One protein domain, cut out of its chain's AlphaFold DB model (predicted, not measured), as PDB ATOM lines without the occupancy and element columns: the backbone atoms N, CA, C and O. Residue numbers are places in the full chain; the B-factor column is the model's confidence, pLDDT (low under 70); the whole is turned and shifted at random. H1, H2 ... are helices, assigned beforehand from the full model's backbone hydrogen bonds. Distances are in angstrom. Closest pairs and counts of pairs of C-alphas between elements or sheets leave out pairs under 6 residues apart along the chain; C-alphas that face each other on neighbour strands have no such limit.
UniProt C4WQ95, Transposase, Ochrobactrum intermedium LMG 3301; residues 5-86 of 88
ATOM      1  N   ALA A   5      63.508  11.581 -52.350       59.78
ATOM      2  CA  ALA A   5      63.151  12.552 -51.317       59.78
ATOM      3  C   ALA A   5      63.178  11.950 -49.897       59.78
ATOM      4  O   ALA A   5      63.679  12.580 -48.966       59.78
ATOM      5  N   GLU A   6      62.709  10.712 -49.722       60.53
ATOM      6  CA  GLU A   6      62.735  10.006 -48.433       60.53
ATOM      7  C   GLU A   6      64.172   9.700 -47.995       60.53
ATOM      8  O   GLU A   6      64.490   9.762 -46.809       60.53
ATOM      9  N   ASN A   7      65.071   9.432 -48.949       61.44
ATOM     10  CA  ASN A   7      66.486   9.183 -48.671       61.44
ATOM     11  C   ASN A   7      67.269  10.456 -48.313       61.44
ATOM     12  O   ASN A   7      68.198  10.391 -47.508       61.44
ATOM     13  N   GLN A   8      66.908  11.616 -48.867       62.88
ATOM     14  CA  GLN A   8      67.539  12.897 -48.516       62.88
ATOM     15  C   GLN A   8      67.208  13.324 -47.078       62.88
ATOM     16  O   GLN A   8      68.093  13.768 -46.349       62.88
ATOM     17  N   LEU A   9      65.969  13.098 -46.636       58.59
ATOM     18  CA  LEU A   9      65.483  13.439 -45.292       58.59
ATOM     19  C   LEU A   9      66.151  12.628 -44.166       58.59
ATOM     20  O   LEU A   9      66.181  13.070 -43.021       58.59
ATOM     21  N   ARG A  10      66.731  11.463 -44.483       56.28
ATOM     22  CA  ARG A  10      67.464  10.616 -43.523       56.28
ATOM     23  C   ARG A  10      68.921  11.048 -43.307       56.28
ATOM     24  O   ARG A  10      69.515  10.643 -42.312       56.28
ATOM     25  N   ARG A  11      69.507  11.874 -44.190       58.41
ATOM     26  CA  ARG A  11      70.920  12.312 -44.081       58.41
ATOM     27  C   ARG A  11      71.176  13.294 -42.930       58.41
ATOM     28  O   ARG A  11      72.322  13.459 -42.538       58.41
ATOM     29  N   GLY A  12      70.129  13.904 -42.366       63.75
ATOM     30  CA  GLY A  12      70.214  14.849 -41.242       63.75
ATOM     31  C   GLY A  12      70.337  14.215 -39.848       63.75
ATOM     32  O   GLY A  12      70.196  14.919 -38.853       63.75
ATOM     33  N   GLY A  13      70.551  12.898 -39.743       66.38
ATOM     34  CA  GLY A  13      70.848  12.206 -38.479       66.38
ATOM     35  C   GLY A  13      69.659  11.965 -37.540       66.38
ATOM     36  O   GLY A  13      69.775  11.148 -36.633       66.38
ATOM     37  N   GLN A  14      68.506  12.602 -37.765       66.06
ATOM     38  CA  GLN A  14      67.286  12.371 -36.987       66.06
ATOM     39  C   GLN A  14      66.193  11.749 -37.869       66.06
ATOM     40  O   GLN A  14      65.889  12.292 -38.934       66.06
ATOM     41  N   PRO A  15      65.588  10.615 -37.471       65.44
ATOM     42  CA  PRO A  15      64.489  10.020 -38.218       65.44
ATOM     43  C   PRO A  15      63.256  10.934 -38.165       65.44
ATOM     44  O   PRO A  15      62.540  10.998 -37.168       65.44
ATOM     45  N   ILE A  16      62.995  11.649 -39.261       68.88
ATOM     46  CA  ILE A  16      61.783  12.459 -39.421       68.88
ATOM     47  C   ILE A  16      60.590  11.507 -39.548       68.88
ATOM     48  O   ILE A  16      60.511  10.705 -40.478       68.88
ATOM     49  N   THR A  17      59.642  11.591 -38.614       73.38
ATOM     50  CA  THR A  17      58.401  10.810 -38.694       73.38
ATOM     51  C   THR A  17      57.475  11.438 -39.733       73.38
ATOM     52  O   THR A  17      56.857  12.474 -39.486       73.38
ATOM     53  N   ILE A  18      57.363  10.811 -40.906       71.19
ATOM     54  CA  ILE A  18      56.412  11.226 -41.941       71.19
ATOM     55  C   ILE A  18      55.007  10.817 -41.490       71.19
ATOM     56  O   ILE A  18      54.670   9.635 -41.431       71.19
ATOM     57  N   ARG A  19      54.164  11.801 -41.165       69.25
ATOM     58  CA  ARG A  19      52.759  11.561 -40.821       69.25
ATOM     59  C   ARG A  19      51.957  11.289 -42.099       69.25
ATOM     60  O   ARG A  19      51.666  12.205 -42.861       69.25
ATOM     61  N   SER A  20      51.541  10.046 -42.325       69.75
ATOM     62  CA  SER A  20      50.670   9.663 -43.448       69.75
ATOM     63  C   SER A  20      49.177   9.815 -43.105       69.75
ATOM     64  O   SER A  20      48.371   8.910 -43.304       69.75
ATOM     65  N   SER A  21      48.768  10.974 -42.577       83.81
ATOM     66  CA  SER A  21      47.347  11.249 -42.321       83.81
ATOM     67  C   SER A  21      46.712  11.933 -43.529       83.81
ATOM     68  O   SER A  21      46.883  13.133 -43.739       83.81
ATOM     69  N   LYS A  22      45.931  11.179 -44.316       82.50
ATOM     70  CA  LYS A  22      45.233  11.689 -45.513       82.50
ATOM     71  C   LYS A  22      44.415  12.953 -45.224       82.50
ATOM     72  O   LYS A  22      44.410  13.879 -46.030       82.50
ATOM     73  N   TYR A  23      43.735  13.003 -44.079       84.06
ATOM     74  CA  TYR A  23      42.899  14.143 -43.704       84.06
ATOM     75  C   TYR A  23      43.724  15.400 -43.403       84.06
ATOM     76  O   TYR A  23      43.422  16.470 -43.926       84.06
ATOM     77  N   MET A  24      44.801  15.266 -42.622       82.25
ATOM     78  CA  MET A  24      45.681  16.399 -42.316       82.25
ATOM     79  C   MET A  24      46.390  16.911 -43.573       82.25
ATOM     80  O   MET A  24      46.458  18.120 -43.786       82.25
ATOM     81  N   ASN A  25      46.830  15.996 -44.442       86.38
ATOM     82  CA  ASN A  25      47.483  16.350 -45.699       86.38
ATOM     83  C   ASN A  25      46.526  17.117 -46.618       86.38
ATOM     84  O   ASN A  25      46.898  18.141 -47.173       86.38
ATOM     85  N   ASN A  26      45.259  16.703 -46.717       88.75
ATOM     86  CA  ASN A  26      44.277  17.408 -47.545       88.75
ATOM     87  C   ASN A  26      44.087  18.879 -47.142       88.75
ATOM     88  O   ASN A  26      43.934  19.727 -48.026       88.75
ATOM     89  N   THR A  27      44.099  19.183 -45.841       86.50
ATOM     90  CA  THR A  27      43.969  20.555 -45.325       86.50
ATOM     91  C   THR A  27      45.173  21.410 -45.716       86.50
ATOM     92  O   THR A  27      44.997  22.515 -46.232       86.50
ATOM     93  N   ILE A  28      46.385  20.874 -45.550       86.88
ATOM     94  CA  ILE A  28      47.639  21.541 -45.928       86.88
ATOM     95  C   ILE A  28      47.674  21.784 -47.445       86.88
ATOM     96  O   ILE A  28      47.825  22.916 -47.907       86.88
ATOM     97  N   GLU A  29      47.405  20.749 -48.244       88.69
ATOM     98  CA  GLU A  29      47.339  20.841 -49.705       88.69
ATOM     99  C   GLU A  29      46.261  21.818 -50.189       88.69
ATOM    100  O   GLU A  29      46.392  22.435 -51.251       88.69
ATOM    101  N   GLN A  30      45.153  21.962 -49.461       87.88
ATOM    102  CA  GLN A  30      44.117  22.933 -49.798       87.88
ATOM    103  C   GLN A  30      44.582  24.371 -49.590       87.88
ATOM    104  O   GLN A  30      44.307  25.214 -50.451       87.88
ATOM    105  N   ASP A  31      45.287  24.646 -48.498       83.88
ATOM    106  CA  ASP A  31      45.805  25.981 -48.230       83.88
ATOM    107  C   ASP A  31      46.893  26.364 -49.246       83.88
ATOM    108  O   ASP A  31      46.771  27.371 -49.955       83.88
ATOM    109  N   HIS A  32      47.841  25.453 -49.489       88.38
ATOM    110  CA  HIS A  32      48.874  25.615 -50.513       88.38
ATOM    111  C   HIS A  32      48.292  25.876 -51.909       88.38
ATOM    112  O   HIS A  32      48.840  26.670 -52.678       88.38
ATOM    113  N   ARG A  33      47.170  25.237 -52.269       90.88
ATOM    114  CA  ARG A  33      46.522  25.440 -53.578       90.88
ATOM    115  C   ARG A  33      46.066  26.880 -53.796       90.88
ATOM    116  O   ARG A  33      46.119  27.342 -54.935       90.88
ATOM    117  N   ARG A  34      45.629  27.599 -52.757       87.12
ATOM    118  CA  ARG A  34      45.217  29.009 -52.891       87.12
ATOM    119  C   ARG A  34      46.404  29.901 -53.237       87.12
ATOM    120  O   ARG A  34      46.319  30.672 -54.193       87.12
ATOM    121  N   VAL A  35      47.505  29.727 -52.512       88.62
ATOM    122  CA  VAL A  35      48.754  30.467 -52.722       88.62
ATOM    123  C   VAL A  35      49.345  30.139 -54.096       88.62
ATOM    124  O   VAL A  35      49.533  31.035 -54.920       88.62
ATOM    125  N   LYS A  36      49.500  28.847 -54.425       89.50
ATOM    126  CA  LYS A  36      50.002  28.395 -55.735       89.50
ATOM    127  C   LYS A  36      49.150  28.905 -56.897       89.50
ATOM    128  O   LYS A  36      49.698  29.263 -57.932       89.50
ATOM    129  N   ARG A  37      47.819  28.964 -56.753       91.12
ATOM    130  CA  ARG A  37      46.930  29.488 -57.803       91.12
ATOM    131  C   ARG A  37      47.169  30.974 -58.072       91.12
ATOM    132  O   ARG A  37      47.124  31.368 -59.229       91.12
ATOM    133  N   ARG A  38      47.413  31.786 -57.036       89.00
ATOM    134  CA  ARG A  38      47.726  33.217 -57.195       89.00
ATOM    135  C   ARG A  38      49.097  33.443 -57.820       89.00
ATOM    136  O   ARG A  38      49.221  34.302 -58.681       89.00
ATOM    137  N   ILE A  39      50.088  32.658 -57.413       89.69
ATOM    138  CA  ILE A  39      51.464  32.795 -57.904       89.69
ATOM    139  C   ILE A  39      51.615  32.232 -59.319       89.69
ATOM    140  O   ILE A  39      52.441  32.717 -60.075       89.69
ATOM    141  N   ARG A  40      50.807  31.244 -59.726       89.75
ATOM    142  CA  ARG A  40      50.918  30.604 -61.050       89.75
ATOM    143  C   ARG A  40      50.811  31.580 -62.226       89.75
ATOM    144  O   ARG A  40      51.403  31.317 -63.262       89.75
ATOM    145  N   SER A  41      50.048  32.663 -62.089       88.00
ATOM    146  CA  SER A  41      49.948  33.704 -63.122       88.00
ATOM    147  C   SER A  41      51.092  34.726 -63.074       88.00
ATOM    148  O   SER A  41      51.127  35.628 -63.900       88.00
ATOM    149  N   MET A  42      51.985  34.633 -62.090       89.00
ATOM    150  CA  MET A  42      53.151  35.499 -61.925       89.00
ATOM    151  C   MET A  42      54.378  34.825 -62.559       89.00
ATOM    152  O   MET A  42      54.495  33.601 -62.529       89.00
ATOM    153  N   LEU A  43      55.334  35.608 -63.064       86.38
ATOM    154  CA  LEU A  43      56.631  35.136 -63.597       86.38
ATOM    155  C   LEU A  43      57.604  34.652 -62.493       86.38
ATOM    156  O   LEU A  43      58.817  34.654 -62.674       86.38
ATOM    157  N   GLY A  44      57.077  34.239 -61.338       85.44
ATOM    158  CA  GLY A  44      57.848  33.977 -60.124       85.44
ATOM    159  C   GLY A  44      58.121  35.235 -59.294       85.44
ATOM    160  O   GLY A  44      57.650  36.332 -59.603       85.44
ATOM    161  N   PHE A  45      58.856  35.054 -58.197       89.75
ATOM    162  CA  PHE A  45      59.308  36.147 -57.339       89.75
ATOM    163  C   PHE A  45      60.747  36.518 -57.688       89.75
ATOM    164  O   PHE A  45      61.612  35.649 -57.737       89.75
ATOM    165  N   ASN A  46      61.010  37.810 -57.882       88.94
ATOM    166  CA  ASN A  46      62.349  38.302 -58.227       88.94
ATOM    167  C   ASN A  46      63.337  38.290 -57.043       88.94
ATOM    168  O   ASN A  46      64.540  38.372 -57.254       88.94
ATOM    169  N   SER A  47      62.848  38.237 -55.800       93.56
ATOM    170  CA  SER A  47      63.666  38.225 -54.581       93.56
ATOM    171  C   SER A  47      62.887  37.615 -53.415       93.56
ATOM    172  O   SER A  47      61.656  37.559 -53.442       93.56
ATOM    173  N   GLU A  48      63.588  37.218 -52.356       92.75
ATOM    174  CA  GLU A  48      62.951  36.734 -51.126       92.75
ATOM    175  C   GLU A  48      62.098  37.819 -50.452       92.75
ATOM    176  O   GLU A  48      60.985  37.548 -50.006       92.75
ATOM    177  N   ALA A  49      62.552  39.076 -50.476       95.12
ATOM    178  CA  ALA A  49      61.793  40.205 -49.941       95.12
ATOM    179  C   ALA A  49      60.458  40.405 -50.681       95.12
ATOM    180  O   ALA A  49      59.405  40.543 -50.057       95.12
ATOM    181  N   THR A  50      60.474  40.367 -52.019       92.75
ATOM    182  CA  THR A  50      59.245  40.499 -52.819       92.75
ATOM    183  C   THR A  50      58.321  39.294 -52.659       92.75
ATOM    184  O   THR A  50      57.099  39.470 -52.638       92.75
ATOM    185  N   ALA A  51      58.874  38.091 -52.478       92.25
ATOM    186  CA  ALA A  51      58.099  36.908 -52.113       92.25
ATOM    187  C   ALA A  51      57.400  37.099 -50.760       92.25
ATOM    188  O   ALA A  51      56.185  36.920 -50.674       92.25
ATOM    189  N   GLY A  52      58.139  37.536 -49.735       94.94
ATOM    190  CA  GLY A  52      57.621  37.771 -48.389       94.94
ATOM    191  C   GLY A  52      56.473  38.779 -48.367       94.94
ATOM    192  O   GLY A  52      55.399  38.475 -47.852       94.94
ATOM    193  N   ILE A  53      56.649  39.939 -49.009       93.25
ATOM    194  CA  ILE A  53      55.602  40.974 -49.099       93.25
ATOM    195  C   ILE A  53      54.358  40.438 -49.821       93.25
ATOM    196  O   ILE A  53      53.231  40.642 -49.364       93.25
ATOM    197  N   THR A  54      54.544  39.727 -50.937       91.62
ATOM    198  CA  THR A  54      53.416  39.204 -51.722       91.62
ATOM    199  C   THR A  54      52.640  38.140 -50.952       91.62
ATOM    200  O   THR A  54      51.408  38.174 -50.920       91.62
ATOM    201  N   LEU A  55      53.343  37.204 -50.311       92.19
ATOM    202  CA  LEU A  55      52.735  36.157 -49.493       92.19
ATOM    203  C   LEU A  55      51.993  36.752 -48.291       92.19
ATOM    204  O   LEU A  55      50.831  36.403 -48.081       92.19
ATOM    205  N   ALA A  56      52.600  37.713 -47.588       92.25
ATOM    206  CA  ALA A  56      51.965  38.418 -46.475       92.25
ATOM    207  C   ALA A  56      50.689  39.157 -46.913       92.25
ATOM    208  O   ALA A  56      49.666  39.098 -46.234       92.25
ATOM    209  N   GLY A  57      50.700  39.806 -48.083       91.56
ATOM    210  CA  GLY A  57      49.508  40.445 -48.645       91.56
ATOM    211  C   GLY A  57      48.387  39.449 -48.969       91.56
ATOM    212  O   GLY A  57      47.220  39.701 -48.659       91.56
ATOM    213  N   ILE A  58      48.729  38.295 -49.557       90.69
ATOM    214  CA  ILE A  58      47.766  37.218 -49.848       90.69
ATOM    215  C   ILE A  58      47.140  36.687 -48.552       90.69
ATOM    216  O   ILE A  58      45.919  36.517 -48.490       90.69
ATOM    217  N   GLU A  59      47.955  36.447 -47.527       91.06
ATOM    218  CA  GLU A  59      47.504  35.961 -46.225       91.06
ATOM    219  C   GLU A  59      46.612  36.983 -45.516       91.06
ATOM    220  O   GLU A  59      45.528  36.638 -45.044       91.06
ATOM    221  N   ARG A  60      46.989  38.264 -45.526       91.25
ATOM    222  CA  ARG A  60      46.224  39.331 -44.870       91.25
ATOM    223  C   ARG A  60      44.824  39.485 -45.467       91.25
ATOM    224  O   ARG A  60      43.842  39.527 -44.732       91.25
ATOM    225  N   VAL A  61      44.700  39.458 -46.797       90.50
ATOM    226  CA  VAL A  61      43.386  39.465 -47.475       90.50
ATOM    227  C   VAL A  61      42.577  38.207 -47.148       90.50
ATOM    228  O   VAL A  61      41.347  38.252 -47.063       90.50
ATOM    229  N   HIS A  62      43.238  37.065 -46.972       89.25
ATOM    230  CA  HIS A  62      42.575  35.827 -46.571       89.25
ATOM    231  C   HIS A  62      42.043  35.893 -45.134       89.25
ATOM    232  O   HIS A  62      40.911  35.469 -44.896       89.25
ATOM    233  N   MET A  63      42.801  36.484 -44.206       90.06
ATOM    234  CA  MET A  63      42.365  36.728 -42.826       90.06
ATOM    235  C   MET A  63      41.191  37.707 -42.756       90.06
ATOM    236  O   MET A  63      40.206  37.409 -42.084       90.06
ATOM    237  N   MET A  64      41.233  38.798 -43.528       90.62
ATOM    238  CA  MET A  64      40.115  39.739 -43.680       90.62
ATOM    239  C   MET A  64      38.825  39.038 -44.134       90.62
ATOM    240  O   MET A  64      37.751  39.217 -43.566       90.62
ATOM    241  N   ARG A  65      38.922  38.158 -45.142       88.81
ATOM    242  CA  ARG A  65      37.767  37.386 -45.642       88.81
ATOM    243  C   ARG A  65      37.196  36.416 -44.613       88.81
ATOM    244  O   ARG A  65      36.017  36.088 -44.693       88.81
ATOM    245  N   LYS A  66      38.034  35.916 -43.705       88.06
ATOM    246  CA  LYS A  66      37.639  34.983 -42.648       88.06
ATOM    247  C   LYS A  66      37.277  35.670 -41.328       88.06
ATOM    248  O   LYS A  66      36.858  34.960 -40.422       88.06
ATOM    249  N   GLN A  67      37.441  36.992 -41.216       88.69
ATOM    250  CA  GLN A  67      37.308  37.740 -39.961       88.69
ATOM    251  C   GLN A  67      38.193  37.160 -38.844       88.69
ATOM    252  O   GLN A  67      37.720  36.832 -37.759       88.69
ATOM    253  N   GLN A  68      39.481  36.959 -39.135       87.94
ATOM    254  CA  GLN A  68      40.454  36.391 -38.193       87.94
ATOM    255  C   GLN A  68      41.450  37.443 -37.693       87.94
ATOM    256  O   GLN A  68      41.795  38.370 -38.427       87.94
ATOM    257  N   GLY A  69      41.949  37.257 -36.465       86.31
ATOM    258  CA  GLY A  69      42.950  38.133 -35.848       86.31
ATOM    259  C   GLY A  69      42.436  39.562 -35.685       86.31
ATOM    260  O   GLY A  69      41.298  39.762 -35.270       86.31
ATOM    261  N   ASP A  70      43.248  40.538 -36.089       81.06
ATOM    262  CA  ASP A  70      42.918  41.971 -36.034       81.06
ATOM    263  C   ASP A  70      41.711  42.361 -36.909       81.06
ATOM    264  O   ASP A  70      41.165  43.453 -36.775       81.06
ATOM    265  N   PHE A  71      41.277  41.476 -37.814       84.19
ATOM    266  CA  PHE A  71      40.094  41.672 -38.658       84.19
ATOM    267  C   PHE A  71      38.832  41.033 -38.078       84.19
ATOM    268  O   PHE A  71      37.774  41.098 -38.698       84.19
ATOM    269  N   ALA A  72      38.917  40.391 -36.911       84.56
ATOM    270  CA  ALA A  72      37.747  39.864 -36.228       84.56
ATOM    271  C   ALA A  72      36.844  41.026 -35.790       84.56
ATOM    272  O   ALA A  72      37.104  41.708 -34.803       84.56
ATOM    273  N   SER A  73      35.774  41.256 -36.548       77.81
ATOM    274  CA  SER A  73      34.798  42.306 -36.272       77.81
ATOM    275  C   SER A  73      33.453  41.700 -35.893       77.81
ATOM    276  O   SER A  73      32.969  40.771 -36.540       77.81
ATOM    277  N   THR A  74      32.829  42.260 -34.857       73.38
ATOM    278  CA  THR A  74      31.464  41.916 -34.425       73.38
ATOM    279  C   THR A  74      30.407  42.387 -35.427       73.38
ATOM    280  O   THR A  74      29.323  41.814 -35.495       73.38
ATOM    281  N   ALA A  75      30.737  43.393 -36.245       76.81
ATOM    282  CA  ALA A  75      29.924  43.866 -37.359       76.81
ATOM    283  C   ALA A  75      30.544  43.446 -38.707       76.81
ATOM    284  O   ALA A  75      31.765  43.538 -38.873       76.81
ATOM    285  N   PRO A  76      29.748  43.022 -39.705       72.38
ATOM    286  CA  PRO A  76      30.274  42.620 -41.005       72.38
ATOM    287  C   PRO A  76      30.809  43.836 -41.779       72.38
ATOM    288  O   PRO A  76      30.070  44.534 -42.469       72.38
ATOM    289  N   LEU A  77      32.116  44.085 -41.676       82.50
ATOM    290  CA  LEU A  77      32.820  45.085 -42.479       82.50
ATOM    291  C   LEU A  77      33.199  44.505 -43.840       82.50
ATOM    292  O   LEU A  77      33.701  43.382 -43.934       82.50
ATOM    293  N   THR A  78      33.019  45.295 -44.895       88.31
ATOM    294  CA  THR A  78      33.485  44.939 -46.240       88.31
ATOM    295  C   THR A  78      35.014  44.912 -46.302       88.31
ATOM    296  O   THR A  78      35.687  45.646 -45.577       88.31
ATOM    297  N   LEU A  79      35.589  44.141 -47.233       88.50
ATOM    298  CA  LEU A  79      37.047  44.111 -47.437       88.50
ATOM    299  C   LEU A  79      37.638  45.502 -47.693       88.50
ATOM    300  O   LEU A  79      38.730  45.798 -47.225       88.50
ATOM    301  N   LYS A  80      36.910  46.368 -48.411       89.12
ATOM    302  CA  LYS A  80      37.343  47.746 -48.677       89.12
ATOM    303  C   LYS A  80      37.462  48.549 -47.381       89.12
ATOM    304  O   LYS A  80      38.443  49.263 -47.203       89.12
ATOM    305  N   GLN A  81      36.481  48.427 -46.488       89.56
ATOM    306  CA  GLN A  81      36.498  49.108 -45.192       89.56
ATOM    307  C   GLN A  81      37.625  48.578 -44.306       89.56
ATOM    308  O   GLN A  81      38.389  49.373 -43.774       89.56
ATOM    309  N   GLN A  82      37.782  47.254 -44.222       89.56
ATOM    310  CA  GLN A  82      38.872  46.635 -43.461       89.56
ATOM    311  C   GLN A  82      40.247  47.062 -43.979       89.56
ATOM    312  O   GLN A  82      41.143  47.343 -43.194       89.56
ATOM    313  N   PHE A  83      40.414  47.150 -45.300       88.38
ATOM    314  CA  PHE A  83      41.655  47.627 -45.903       88.38
ATOM    315  C   PHE A  83      41.898  49.115 -45.630       88.38
ATOM    316  O   PHE A  83      43.014  49.499 -45.304       88.38
ATOM    317  N   SER A  84      40.856  49.947 -45.718       88.50
ATOM    318  CA  SER A  84      40.965  51.388 -45.439       88.50
ATOM    319  C   SER A  84      41.350  51.657 -43.983       88.50
ATOM    320  O   SER A  84      42.110  52.577 -43.726       88.50
ATOM    321  N   ALA A  85      40.891  50.825 -43.043       84.81
ATOM    322  CA  ALA A  85      41.252  50.919 -41.628       84.81
ATOM    323  C   ALA A  85      42.730  50.586 -41.331       84.81
ATOM    324  O   ALA A  85      43.198  50.844 -40.228       84.81
ATOM    325  N   LEU A  86      43.457  49.996 -42.286       83.06
ATOM    326  CA  LEU A  86      44.895  49.741 -42.170       83.06
ATOM    327  C   LEU A  86      45.764  50.847 -42.774       83.06
ATOM    328  O   LEU A  86      46.981  50.809 -42.595       83.06
TER     329      LEU A  86
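AT A GLANCE: This is residues 5 to 86 of the 88 residues of the protein "Transposase" of Ochrobactrum intermedium LMG 3301 (UniProt C4WQ95). Two long helices, H2 and H3, stand at a steep angle, the later part of H2 near the middle of H3; short H4 packs on H3 near its end, and short H1 lies far off beyond a long link. The printed part has 82 residues with four named helices, H1 to H4, and no named strand: all helix. It is only just extended, close to loose, with a radius of gyration of the C-alphas of 17.8 A, and spans 50 by 32 by 22 A.

HOW THE PARTS SIT: H1, residues 5 to 9, is apart from H2, residues 22 to 39, which has a kink of 27 degrees near residue 31. H2 is close to but not clearly touching H3, residues 48 to 66, at a steep tilt of 65 degrees, opposite ways; their closest C-alphas, Val 35 and Ile 58, are 7.4 A apart. H3 touches H4, residues 79 to 84, with residues 61 to 65 alone, at a steep tilt of 60 degrees, opposite ways; the closest C-alphas, Met 64 and Leu 79, are 6.5 A apart. Every O i to N i+4 pair is within hydrogen-bond range in H1, H3 and H4, and 12 of 14 in H2.

IN THESE COORDINATES: H1 begins at C-alpha 5 (63.151, 12.552, -51.317). H2 is 25.3 A long and H3 26.8 A. H4 ends at C-alpha 84 (40.965, 51.388, -45.439).

THE WHOLE: The printed part has no cut. The links H1 to H2 and H3 to H4 are long. Residues 5 to 16 and 19 to 20 have pLDDT under 70.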